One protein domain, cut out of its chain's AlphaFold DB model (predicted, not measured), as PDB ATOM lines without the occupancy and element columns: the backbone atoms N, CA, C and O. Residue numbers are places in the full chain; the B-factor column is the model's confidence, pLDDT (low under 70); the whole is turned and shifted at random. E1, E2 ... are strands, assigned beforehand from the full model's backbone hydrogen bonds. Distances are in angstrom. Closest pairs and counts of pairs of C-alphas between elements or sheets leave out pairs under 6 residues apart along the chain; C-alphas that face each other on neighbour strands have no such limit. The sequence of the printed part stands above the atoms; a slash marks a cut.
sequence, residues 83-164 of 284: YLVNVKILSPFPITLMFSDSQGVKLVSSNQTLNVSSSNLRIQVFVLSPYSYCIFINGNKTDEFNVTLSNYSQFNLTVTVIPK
ATOM      1  N   TYR A  83     -55.934  35.448 -41.679       78.44
ATOM      2  CA  TYR A  83     -54.892  34.555 -41.179       78.44
ATOM      3  C   TYR A  83     -54.825  34.652 -39.656       78.44
ATOM      4  O   TYR A  83     -54.731  35.751 -39.106       78.44
ATOM      5  N   LEU A  84     -54.880  33.511 -38.972       81.94
ATOM      6  CA  LEU A  84     -54.892  33.470 -37.516       81.94
ATOM      7  C   LEU A  84     -53.462  33.461 -36.966       81.94
ATOM      8  O   LEU A  84     -52.662  32.587 -37.301       81.94
ATOM      9  N   VAL A  85     -53.154  34.430 -36.107       83.44
ATOM     10  CA  VAL A  85     -51.864  34.532 -35.418       83.44
ATOM     11  C   VAL A  85     -52.097  34.457 -33.919       83.44
ATOM     12  O   VAL A  85     -52.780  35.302 -33.347       83.44
ATOM     13  N   ASN A  86     -51.503  33.462 -33.272       86.19
ATOM     14  CA  ASN A  86     -51.570  33.284 -31.829       86.19
ATOM     15  C   ASN A  86     -50.248  33.705 -31.201       86.19
ATOM     16  O   ASN A  86     -49.216  33.073 -31.434       86.19
ATOM     17  N   VAL A  87     -50.289  34.740 -30.369       84.94
ATOM     18  CA  VAL A  87     -49.138  35.185 -29.586       84.94
ATOM     19  C   VAL A  87     -49.392  34.847 -28.129       84.94
ATOM     20  O   VAL A  87     -50.315  35.369 -27.508       84.94
ATOM     21  N   LYS A  88     -48.568  33.964 -27.572       86.25
ATOM     22  CA  LYS A  88     -48.611  33.576 -26.165       86.25
ATOM     23  C   LYS A  88     -47.377  34.114 -25.459       86.25
ATOM     24  O   LYS A  88     -46.258  33.728 -25.782       86.25
ATOM     25  N   ILE A  89     -47.590  34.961 -24.465       83.44
ATOM     26  CA  ILE A  89     -46.534  35.557 -23.656       83.44
ATOM     27  C   ILE A  89     -46.548  34.903 -22.279       83.44
ATOM     28  O   ILE A  89     -47.545  34.971 -21.562       83.44
ATOM     29  N   LEU A  90     -45.431  34.295 -21.897       81.44
ATOM     30  CA  LEU A  90     -45.161  33.870 -20.529       81.44
ATOM     31  C   LEU A  90     -44.183  34.868 -19.924       81.44
ATOM     32  O   LEU A  90     -43.003  34.875 -20.285       81.44
ATOM     33  N   SER A  91     -44.670  35.708 -19.016       75.94
ATOM     34  CA  SER A  91     -43.849  36.765 -18.437       75.94
ATOM     35  C   SER A  91     -43.967  36.829 -16.921       75.94
ATOM     36  O   SER A  91     -45.075  36.707 -16.395       75.94
ATOM     37  N   PRO A  92     -42.852  37.059 -16.209       73.38
ATOM     38  CA  PRO A  92     -42.881  37.401 -14.797       73.38
ATOM     39  C   PRO A  92     -43.594  38.732 -14.508       73.38
ATOM     40  O   PRO A  92     -44.180  38.849 -13.446       73.38
ATOM     41  N   PHE A  93     -43.614  39.679 -15.452       73.12
ATOM     42  CA  PHE A  93     -44.102  41.063 -15.307       73.12
ATOM     43  C   PHE A  93     -44.985  41.481 -16.510       73.12
ATOM     44  O   PHE A  93     -44.997  40.783 -17.528       73.12
ATOM     45  N   PRO A  94     -45.726  42.604 -16.447       69.62
ATOM     46  CA  PRO A  94     -46.500  43.101 -17.589       69.62
ATOM     47  C   PRO A  94     -45.610  43.382 -18.813       69.62
ATOM     48  O   PRO A  94     -44.628  44.111 -18.707       69.62
ATOM     49  N   ILE A  95     -45.943  42.812 -19.976       72.31
ATOM     50  CA  ILE A  95     -45.243  43.057 -21.251       72.31
ATOM     51  C   ILE A  95     -46.176  43.804 -22.193       72.31
ATOM     52  O   ILE A  95     -47.356  43.468 -22.284       72.31
ATOM     53  N   THR A  96     -45.623  44.761 -22.934       72.25
ATOM     54  CA  THR A  96     -46.309  45.430 -24.039       72.25
ATOM     55  C   THR A  96     -45.745  44.922 -25.360       72.25
ATOM     56  O   THR A  96     -44.555  45.047 -25.636       72.25
ATOM     57  N   LEU A  97     -46.607  44.348 -26.188       74.69
ATOM     58  CA  LEU A  97     -46.302  43.970 -27.557       74.69
ATOM     59  C   LEU A  97     -46.472  45.160 -28.488       74.69
ATOM     60  O   LEU A  97     -47.462  45.885 -28.381       74.69
ATOM     61  N   MET A  98     -45.547  45.304 -29.432       77.62
ATOM     62  CA  MET A  98     -45.634  46.285 -30.499       77.62
ATOM     63  C   MET A  98     -45.938  45.578 -31.820       77.62
ATOM     64  O   MET A  98     -45.219  44.684 -32.272       77.62
ATOM     65  N   PHE A  99     -47.018  46.000 -32.458       76.19
ATOM     66  CA  PHE A  99     -47.408  45.549 -33.786       76.19
ATOM     67  C   PHE A  99     -47.208  46.696 -34.746       76.19
ATOM     68  O   PHE A  99     -47.643  47.808 -34.457       76.19
ATOM     69  N   SER A 100     -46.573  46.425 -35.878       71.06
ATOM     70  CA  SER A 100     -46.476  47.386 -36.967       71.06
ATOM     71  C   SER A 100     -47.243  46.844 -38.167       71.06
ATOM     72  O   SER A 100     -46.982  45.729 -38.630       71.06
ATOM     73  N   ASP A 101     -48.217  47.621 -38.628       70.62
ATOM     74  CA  ASP A 101     -48.985  47.375 -39.845       70.62
ATOM     75  C   ASP A 101     -48.861  48.574 -40.807       70.62
ATOM     76  O   ASP A 101     -48.167  49.556 -40.536       70.62
ATOM     77  N   SER A 102     -49.515  48.497 -41.970       66.62
ATOM     78  CA  SER A 102     -49.522  49.588 -42.958       66.62
ATOM     79  C   SER A 102     -50.245  50.858 -42.487       66.62
ATOM     80  O   SER A 102     -50.121  51.897 -43.131       66.62
ATOM     81  N   GLN A 103     -51.008  50.782 -41.396       67.19
ATOM     82  CA  GLN A 103     -51.763  51.884 -40.791       67.19
ATOM     83  C   GLN A 103     -51.032  52.494 -39.583       67.19
ATOM     84  O   GLN A 103     -51.455  53.535 -39.078       67.19
ATOM     85  N   GLY A 104     -49.941  51.878 -39.123       75.62
ATOM     86  CA  GLY A 104     -49.077  52.396 -38.070       75.62
ATOM     87  C   GLY A 104     -48.717  51.356 -37.015       75.62
ATOM     88  O   GLY A 104     -48.678  50.152 -37.262       75.62
ATOM     89  N   VAL A 105     -48.418  51.846 -35.812       79.50
ATOM     90  CA  VAL A 105     -47.991  51.023 -34.679       79.50
ATOM     91  C   VAL A 105     -49.127  50.877 -33.674       79.50
ATOM     92  O   VAL A 105     -49.727  51.869 -33.260       79.50
ATOM     93  N   LYS A 106     -49.390  49.647 -33.233       79.25
ATOM     94  CA  LYS A 106     -50.346  49.330 -32.165       79.25
ATOM     95  C   LYS A 106     -49.626  48.672 -30.998       79.25
ATOM     96  O   LYS A 106     -48.721  47.866 -31.196       79.25
ATOM     97  N   LEU A 107     -50.056  49.004 -29.785       81.44
ATOM     98  CA  LEU A 107     -49.518  48.447 -28.550       81.44
ATOM     99  C   LEU A 107     -50.574  47.568 -27.881       81.44
ATOM    100  O   LEU A 107     -51.718  47.994 -27.738       81.44
ATOM    101  N   VAL A 108     -50.192  46.362 -27.461       78.88
ATOM    102  CA  VAL A 108     -51.078  45.454 -26.710       78.88
ATOM    103  C   VAL A 108     -50.356  44.950 -25.481       78.88
ATOM    104  O   VAL A 108     -49.298  44.340 -25.588       78.88
ATOM    105  N   SER A 109     -50.942  45.172 -24.313       74.19
ATOM    106  CA  SER A 109     -50.371  44.768 -23.024       74.19
ATOM    107  C   SER A 109     -51.247  43.783 -22.244       74.19
ATOM    108  O   SER A 109     -50.896  43.373 -21.140       74.19
ATOM    109  N   SER A 110     -52.390  43.387 -22.804       79.62
ATOM    110  CA  SER A 110     -53.373  42.522 -22.153       79.62
ATOM    111  C   SER A 110     -53.930  41.476 -23.117       79.62
ATOM    112  O   SER A 110     -53.624  41.467 -24.309       79.62
ATOM    113  N   ASN A 111     -54.738  40.559 -22.582       83.75
ATOM    114  CA  ASN A 111     -55.415  39.556 -23.392       83.75
ATOM    115  C   ASN A 111     -56.394  40.246 -24.335       83.75
ATOM    116  O   ASN A 111     -57.399  40.803 -23.891       83.75
ATOM    117  N   GLN A 112     -56.098  40.201 -25.630       84.69
ATOM    118  CA  GLN A 112     -56.891  40.890 -26.632       84.69
ATOM    119  C   GLN A 112     -56.815  40.172 -27.974       84.69
ATOM    120  O   GLN A 112     -55.768  39.665 -28.381       84.69
ATOM    121  N   THR A 113     -57.942  40.174 -28.677       85.62
ATOM    122  CA  THR A 113     -58.030  39.802 -30.084       85.62
ATOM    123  C   THR A 113     -58.099  41.058 -30.941       85.62
ATOM    124  O   THR A 113     -58.920  41.941 -30.677       85.62
ATOM    125  N   LEU A 114     -57.250  41.146 -31.959       82.25
ATOM    126  CA  LEU A 114     -57.171  42.277 -32.872       82.25
ATOM    127  C   LEU A 114     -57.337  41.819 -34.314       82.25
ATOM    128  O   LEU A 114     -56.641  40.918 -34.776       82.25
ATOM    129  N   ASN A 115     -58.184  42.536 -35.045       81.44
ATOM    130  CA  ASN A 115     -58.267  42.410 -36.489       81.44
ATOM    131  C   ASN A 115     -57.354  43.460 -37.124       81.44
ATOM    132  O   ASN A 115     -57.546  44.665 -36.941       81.44
ATOM    133  N   VAL A 116     -56.348  43.001 -37.859       77.50
ATOM    134  CA  VAL A 116     -55.376  43.850 -38.549       77.50
ATOM    135  C   VAL A 116     -55.609  43.721 -40.047       77.50
ATOM    136  O   VAL A 116     -55.303  42.695 -40.646       77.50
ATOM    137  N   SER A 117     -56.178  44.755 -40.663       75.31
ATOM    138  CA  SER A 117     -56.414  44.822 -42.108       75.31
ATOM    139  C   SER A 117     -55.138  45.227 -42.847       75.31
ATOM    140  O   SER A 117     -54.960  46.387 -43.218       75.31
ATOM    141  N   SER A 118     -54.223  44.275 -43.012       72.88
ATOM    142  CA  SER A 118     -52.959  44.452 -43.724       72.88
ATOM    143  C   SER A 118     -52.581  43.155 -44.440       72.88
ATOM    144  O   SER A 118     -52.935  42.075 -43.978       72.88
ATOM    145  N   SER A 119     -51.844  43.261 -45.545       69.56
ATOM    146  CA  SER A 119     -51.224  42.123 -46.247       69.56
ATOM    147  C   SER A 119     -49.833  41.771 -45.699       69.56
ATOM    148  O   SER A 119     -49.306  40.692 -45.971       69.56
ATOM    149  N   ASN A 120     -49.238  42.671 -44.909       76.81
ATOM    150  CA  ASN A 120     -47.966  42.484 -44.218       76.81
ATOM    151  C   ASN A 120     -48.161  42.721 -42.716       76.81
ATOM    152  O   ASN A 120     -48.705  43.759 -42.316       76.81
ATOM    153  N   LEU A 121     -47.729  41.764 -41.900       77.62
ATOM    154  CA  LEU A 121     -47.741  41.863 -40.451       77.62
ATOM    155  C   LEU A 121     -46.330  41.647 -39.909       77.62
ATOM    156  O   LEU A 121     -45.764  40.558 -40.042       77.62
ATOM    157  N   ARG A 122     -45.817  42.664 -39.209       81.81
ATOM    158  CA  ARG A 122     -44.600  42.559 -38.408       81.81
ATOM    159  C   ARG A 122     -44.939  42.686 -36.929       81.81
ATOM    160  O   ARG A 122     -45.471  43.699 -36.473       81.81
ATOM    161  N   ILE A 123     -44.599  41.650 -36.180       79.00
ATOM    162  CA  ILE A 123     -44.708  41.586 -34.728       79.00
ATOM    163  C   ILE A 123     -43.300  41.685 -34.171       79.00
ATOM    164  O   ILE A 123     -42.443  40.868 -34.515       79.00
ATOM    165  N   GLN A 124     -43.077  42.668 -33.306       78.38
ATOM    166  CA  GLN A 124     -41.849  42.779 -32.534       78.38
ATOM    167  C   GLN A 124     -42.199  42.929 -31.070       78.38
ATOM    168  O   GLN A 124     -42.997  43.785 -30.676       78.38
ATOM    169  N   VAL A 125     -41.599  42.081 -30.249       71.12
ATOM    170  CA  VAL A 125     -41.816  42.150 -28.815       71.12
ATOM    171  C   VAL A 125     -40.669  42.899 -28.167       71.12
ATOM    172  O   VAL A 125     -39.517  42.488 -28.252       71.12
ATOM    173  N   PHE A 126     -40.999  43.997 -27.492       68.62
ATOM    174  CA  PHE A 126     -40.038  44.746 -26.698       68.62
ATOM    175  C   PHE A 126     -40.257  44.438 -25.229       68.62
ATOM    176  O   PHE A 126     -41.361  44.571 -24.699       68.62
ATOM    177  N   VAL A 127     -39.180  44.036 -24.567       64.31
ATOM    178  CA  VAL A 127     -39.215  43.697 -23.154       64.31
ATOM    179  C   VAL A 127     -38.238  44.579 -22.398       64.31
ATOM    180  O   VAL A 127     -37.032  44.521 -22.607       64.31
ATOM    181  N   LEU A 128     -38.778  45.401 -21.503       57.91
ATOM    182  CA  LEU A 128     -38.028  46.347 -20.675       57.91
ATOM    183  C   LEU A 128     -37.669  45.715 -19.319       57.91
ATOM    184  O   LEU A 128     -38.100  46.215 -18.283       57.91
ATOM    185  N   SER A 129     -36.969  44.574 -19.290       57.88
ATOM    186  CA  SER A 129     -36.757  43.860 -18.019       57.88
ATOM    187  C   SER A 129     -35.545  42.921 -17.986       57.88
ATOM    188  O   SER A 129     -35.233  42.296 -19.000       57.88
ATOM    189  N   PRO A 130     -34.900  42.762 -16.809       54.84
ATOM    190  CA  PRO A 130     -33.776  41.847 -16.604       54.84
ATOM    191  C   PRO A 130     -34.171  40.364 -16.458       54.84
ATOM    192  O   PRO A 130     -33.282  39.516 -16.372       54.84
ATOM    193  N   TYR A 131     -35.463  40.010 -16.405       63.44
ATOM    194  CA  TYR A 131     -35.895  38.621 -16.168       63.44
ATOM    195  C   TYR A 131     -36.274  37.869 -17.444       63.44
ATOM    196  O   TYR A 131     -36.814  38.431 -18.395       63.44
ATOM    197  N   SER A 132     -36.063  36.551 -17.425       64.50
ATOM    198  CA  SER A 132     -36.374  35.655 -18.540       64.50
ATOM    199  C   SER A 132     -37.880  35.589 -18.823       64.50
ATOM    200  O   SER A 132     -38.663  35.111 -17.998       64.50
ATOM    201  N   TYR A 133     -38.268  36.021 -20.018       76.50
ATOM    202  CA  TYR A 133     -39.597  35.847 -20.598       76.50
ATOM    203  C   TYR A 133     -39.561  34.748 -21.666       76.50
ATOM    204  O   TYR A 133     -38.498  34.341 -22.143       76.50
ATOM    205  N   CYS A 134     -40.724  34.215 -22.022       79.06
ATOM    206  CA  CYS A 134     -40.861  33.299 -23.150       79.06
ATOM    207  C   CYS A 134     -42.063  33.717 -23.983       79.06
ATOM    208  O   CYS A 134     -43.199  33.659 -23.511       79.06
ATOM    209  N   ILE A 135     -41.805  34.115 -25.221       82.62
ATOM    210  CA  ILE A 135     -42.844  34.439 -26.189       82.62
ATOM    211  C   ILE A 135     -42.934  33.295 -27.181       82.62
ATOM    212  O   ILE A 135     -41.924  32.782 -27.660       82.62
ATOM    213  N   PHE A 136     -44.163  32.887 -27.462       85.56
ATOM    214  CA  PHE A 136     -44.476  31.918 -28.491       85.56
ATOM    215  C   PHE A 136     -45.366  32.588 -29.526       85.56
ATOM    216  O   PHE A 136     -46.469  33.024 -29.194       85.56
ATOM    217  N   ILE A 137     -44.909  32.642 -30.772       85.31
ATOM    218  CA  ILE A 137     -45.706  33.107 -31.905       85.31
ATOM    219  C   ILE A 137     -46.025  31.886 -32.759       85.31
ATOM    220  O   ILE A 137     -45.124  31.190 -33.225       85.31
ATOM    221  N   ASN A 138     -47.314  31.567 -32.888       86.81
ATOM    222  CA  ASN A 138     -47.810  30.346 -33.529       86.81
ATOM    223  C   ASN A 138     -47.142  29.057 -33.005       86.81
ATOM    224  O   ASN A 138     -46.924  28.106 -33.747       86.81
ATOM    225  N   GLY A 139     -46.811  29.029 -31.710       84.19
ATOM    226  CA  GLY A 139     -46.171  27.884 -31.052       84.19
ATOM    227  C   GLY A 139     -44.641  27.867 -31.114       84.19
ATOM    228  O   GLY A 139     -44.029  27.148 -30.326       84.19
ATOM    229  N   ASN A 140     -44.011  28.696 -31.949       86.12
ATOM    230  CA  ASN A 140     -42.554  28.809 -32.005       86.12
ATOM    231  C   ASN A 140     -42.045  29.834 -30.994       86.12
ATOM    232  O   ASN A 140     -42.580  30.938 -30.913       86.12
ATOM    233  N   LYS A 141     -40.991  29.487 -30.245       87.00
ATOM    234  CA  LYS A 141     -40.336  30.412 -29.313       87.00
ATOM    235  C   LYS A 141     -39.547  31.463 -30.102       87.00
ATOM    236  O   LYS A 141     -38.475  31.151 -30.610       87.00
ATOM    237  N   THR A 142     -40.090  32.670 -30.229       85.06
ATOM    238  CA  THR A 142     -39.488  33.781 -30.980       85.06
ATOM    239  C   THR A 142     -40.038  35.120 -30.495       85.06
ATOM    240  O   THR A 142     -41.198  35.201 -30.085       85.06
ATOM    241  N   ASP A 143     -39.215  36.160 -30.591       79.12
ATOM    242  CA  ASP A 143     -39.546  37.533 -30.189       79.12
ATOM    243  C   ASP A 143     -39.889  38.423 -31.402       79.12
ATOM    244  O   ASP A 143     -40.360  39.553 -31.254       79.12
ATOM    245  N   GLU A 144     -39.697  37.892 -32.614       82.25
ATOM    246  CA  GLU A 144     -40.062  38.530 -33.876       82.25
ATOM    247  C   GLU A 144     -40.844  37.558 -34.766       82.25
ATOM    248  O   GLU A 144     -40.547  36.360 -34.848       82.25
ATOM    249  N   PHE A 145     -41.857  38.089 -35.447       82.06
ATOM    250  CA  PHE A 145     -42.593  37.390 -36.491       82.06
ATOM    251  C   PHE A 145     -42.891  38.362 -37.623       82.06
ATOM    252  O   PHE A 145     -43.472  39.421 -37.405       82.06
ATOM    253  N   ASN A 146     -42.486  38.000 -38.834       82.88
ATOM    254  CA  ASN A 146     -42.728  38.792 -40.028       82.88
ATOM    255  C   ASN A 146     -43.359  37.890 -41.082       82.88
ATOM    256  O   ASN A 146     -42.763  36.879 -41.462       82.88
ATOM    257  N   VAL A 147     -44.563  38.235 -41.531       78.31
ATOM    258  CA  VAL A 147     -45.252  37.472 -42.568       78.31
ATOM    259  C   VAL A 147     -45.932  38.409 -43.554       78.31
ATOM    260  O   VAL A 147     -46.656  39.334 -43.183       78.31
ATOM    261  N   THR A 148     -45.724  38.120 -44.833       76.94
ATOM    262  CA  THR A 148     -46.398  38.791 -45.940       76.94
ATOM    263  C   THR A 148     -47.249  37.753 -46.645       76.94
ATOM    264  O   THR A 148     -46.721  36.778 -47.182       76.94
ATOM    265  N   LEU A 149     -48.564  37.936 -46.627       70.50
ATOM    266  CA  LEU A 149     -49.505  37.007 -47.237       70.50
ATOM    267  C   LEU A 149     -50.283  37.738 -48.329       70.50
ATOM    268  O   LEU A 149     -51.145  38.561 -48.051       70.50
ATOM    269  N   SER A 150     -49.991  37.416 -49.591       66.06
ATOM    270  CA  SER A 150     -50.641  38.024 -50.763       66.06
ATOM    271  C   SER A 150     -52.128  37.675 -50.893       66.06
ATOM    272  O   SER A 150     -52.878  38.413 -51.521       66.06
ATOM    273  N   ASN A 151     -52.550  36.551 -50.305       63.78
ATOM    274  CA  ASN A 151     -53.901  35.996 -50.443       63.78
ATOM    275  C   ASN A 151     -54.825  36.341 -49.262       63.78
ATOM    276  O   ASN A 151     -55.983  35.923 -49.245       63.78
ATOM    277  N   TYR A 152     -54.310  37.066 -48.268       64.38
ATOM    278  CA  TYR A 152     -55.030  37.442 -47.057       64.38
ATOM    279  C   TYR A 152     -55.077  38.966 -46.971       64.38
ATOM    280  O   TYR A 152     -54.059  39.641 -47.103       64.38
ATOM    281  N   SER A 153     -56.271  39.516 -46.765       67.12
ATOM    282  CA  SER A 153     -56.471  40.959 -46.575       67.12
ATOM    283  C   SER A 153     -56.505  41.352 -45.097       67.12
ATOM    284  O   SER A 153     -56.507  42.540 -44.769       67.12
ATOM    285  N   GLN A 154     -56.571  40.356 -44.207       72.81
ATOM    286  CA  GLN A 154     -56.734  40.539 -42.774       72.81
ATOM    287  C   GLN A 154     -55.938  39.494 -41.984       72.81
ATOM    288  O   GLN A 154     -55.821  38.332 -42.374       72.81
ATOM    289  N   PHE A 155     -55.450  39.905 -40.822       77.69
ATOM    290  CA  PHE A 155     -54.923  39.036 -39.780       77.69
ATOM    291  C   PHE A 155     -55.850  39.093 -38.571       77.69
ATOM    292  O   PHE A 155     -56.237  40.181 -38.142       77.69
ATOM    293  N   ASN A 156     -56.184  37.933 -38.014       81.31
ATOM    294  CA  ASN A 156     -56.843  37.828 -36.721       81.31
ATOM    295  C   ASN A 156     -55.797  37.415 -35.687       81.31
ATOM    296  O   ASN A 156     -55.351  36.266 -35.639       81.31
ATOM    297  N   LEU A 157     -55.356  38.388 -34.907       81.00
ATOM    298  CA  LEU A 157     -54.311  38.231 -33.917       81.00
ATOM    299  C   LEU A 157     -54.946  37.987 -32.552       81.00
ATOM    300  O   LEU A 157     -55.675  38.837 -32.054       81.00
ATOM    301  N   THR A 158     -54.605  36.879 -31.905       84.75
ATOM    302  CA  THR A 158     -54.974  36.611 -30.513       84.75
ATOM    303  C   THR A 158     -53.737  36.709 -29.636       84.75
ATOM    304  O   THR A 158     -52.830  35.879 -29.729       84.75
ATOM    305  N   VAL A 159     -53.701  37.717 -28.768       82.56
ATOM    306  CA  VAL A 159     -52.650  37.889 -27.763       82.56
ATOM    307  C   VAL A 159     -53.135  37.306 -26.445       82.56
ATOM    308  O   VAL A 159     -54.162  37.714 -25.909       82.56
ATOM    309  N   THR A 160     -52.381  36.350 -25.910       83.50
ATOM    310  CA  THR A 160     -52.603  35.756 -24.590       83.50
ATOM    311  C   THR A 160     -51.383  35.999 -23.715       83.50
ATOM    312  O   THR A 160     -50.314  35.434 -23.943       83.50
ATOM    313  N   VAL A 161     -51.551  36.812 -22.684       79.31
ATOM    314  CA  VAL A 161     -50.562  37.092 -21.648       79.31
ATOM    315  C   VAL A 161     -50.868  36.222 -20.435       79.31
ATOM    316  O   VAL A 161     -51.924  36.332 -19.814       79.31
ATOM    317  N   ILE A 162     -49.934  35.338 -20.091       82.25
ATOM    318  CA  ILE A 162     -50.014  34.502 -18.895       82.25
ATOM    319  C   ILE A 162     -48.954  34.995 -17.909       82.25
ATOM    320  O   ILE A 162     -47.763  34.714 -18.089       82.25
ATOM    321  N   PRO A 163     -49.366  35.731 -16.869       79.19
ATOM    322  CA  PRO A 163     -48.442  36.198 -15.853       79.19
ATOM    323  C   PRO A 163     -47.907  35.053 -14.991       79.19
ATOM    324  O   PRO A 163     -48.649  34.167 -14.554       79.19
ATOM    325  N   LYS A 164     -46.610  35.105 -14.686       84.50
ATOM    326  CA  LYS A 164     -45.953  34.219 -13.725       84.50
ATOM    327  C   LYS A 164     -45.874  34.919 -12.374       84.50
ATOM    328  O   LYS A 164     -45.120  35.869 -12.198       84.50
TER     329      LYS A 164
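AT A GLANCE: This is residues 83 to 164 of the 284 residues of an uncharacterized protein of Saccharolobus solfataricus (UniProt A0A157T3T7). Two twisted sheets of four strands lie face to face as a sandwich, with the strands of both running nearly along its long axis. One sheet, E4 E8 E1 E6 in order, is mixed, with E8 and E1 parallel in its middle; the other, E3 E2 E5 E7, is all antiparallel, and the chain passes repeatedly from one sheet to the other. The printed part has 82 residues with eight named strands, E1 to E8 along the chain, and no named helix; its class is all strand. It is compact, with a radius of gyration of the C-alphas of 12.3 A, and elongated, spanning 38 by 23 by 18 A.

HOW THE PARTS SIT: E1, residues 83 to 91, is an inner strand of the mixed sheet. E8, residues 154 to 163, is its parallel neighbour at 16 degrees, with N 87 and O 158 2.9 A apart, within hydrogen-bond range. The edge strand E6, residues 134 to 137, is antiparallel to E1, with N 88 and O 136 2.8 A apart. The other edge strand, E4, residues 112 to 116, is antiparallel to E8, with N 114 and O 157 2.8 A apart. In the second sheet E2, residues 96 to 101, and E3, residues 104 to 108, form a hairpin, with N 99 and O 106 2.8 A apart. E5, residues 120 to 126, is antiparallel to E2, with N 100 and O 122 3.0 A apart. E7, residues 144 to 148, is antiparallel to E5, with N 123 and O 145 2.8 A apart. The parts of the two sheets that face each other are 9.9 A centre to centre, with best planes 17 degrees apart and strands at 5 degrees. Between the sheets, the closest C-alphas of E6 and E7, those of Ile 137 and Phe 145, are 7.0 A apart; E1 and E5 are apart.

IN THESE COORDINATES: E1 begins at C-alpha 83, (-54.892, 34.555, -41.179), and is 25.4 A long from first to last C-alpha. E2 is 16.1 A long and E5 19.4 A. E8, the longest strand, spans 28.5 A and ends at C-alpha 163, (-48.442, 36.198, -15.853). Residues 136 to 137 of E6 also pair, antiparallel, with residues 140 to 141.

THE WHOLE: The two C-alphas farthest apart, those of Pro 130 and Asn 151, are 39.8 A apart. The printed part has no cut and no long link. The mean pLDDT of the printed part is 76.9; the model's confidence is under 70 at residues 94, 102 to 103, 119, 126 to 132 and 150 to 153.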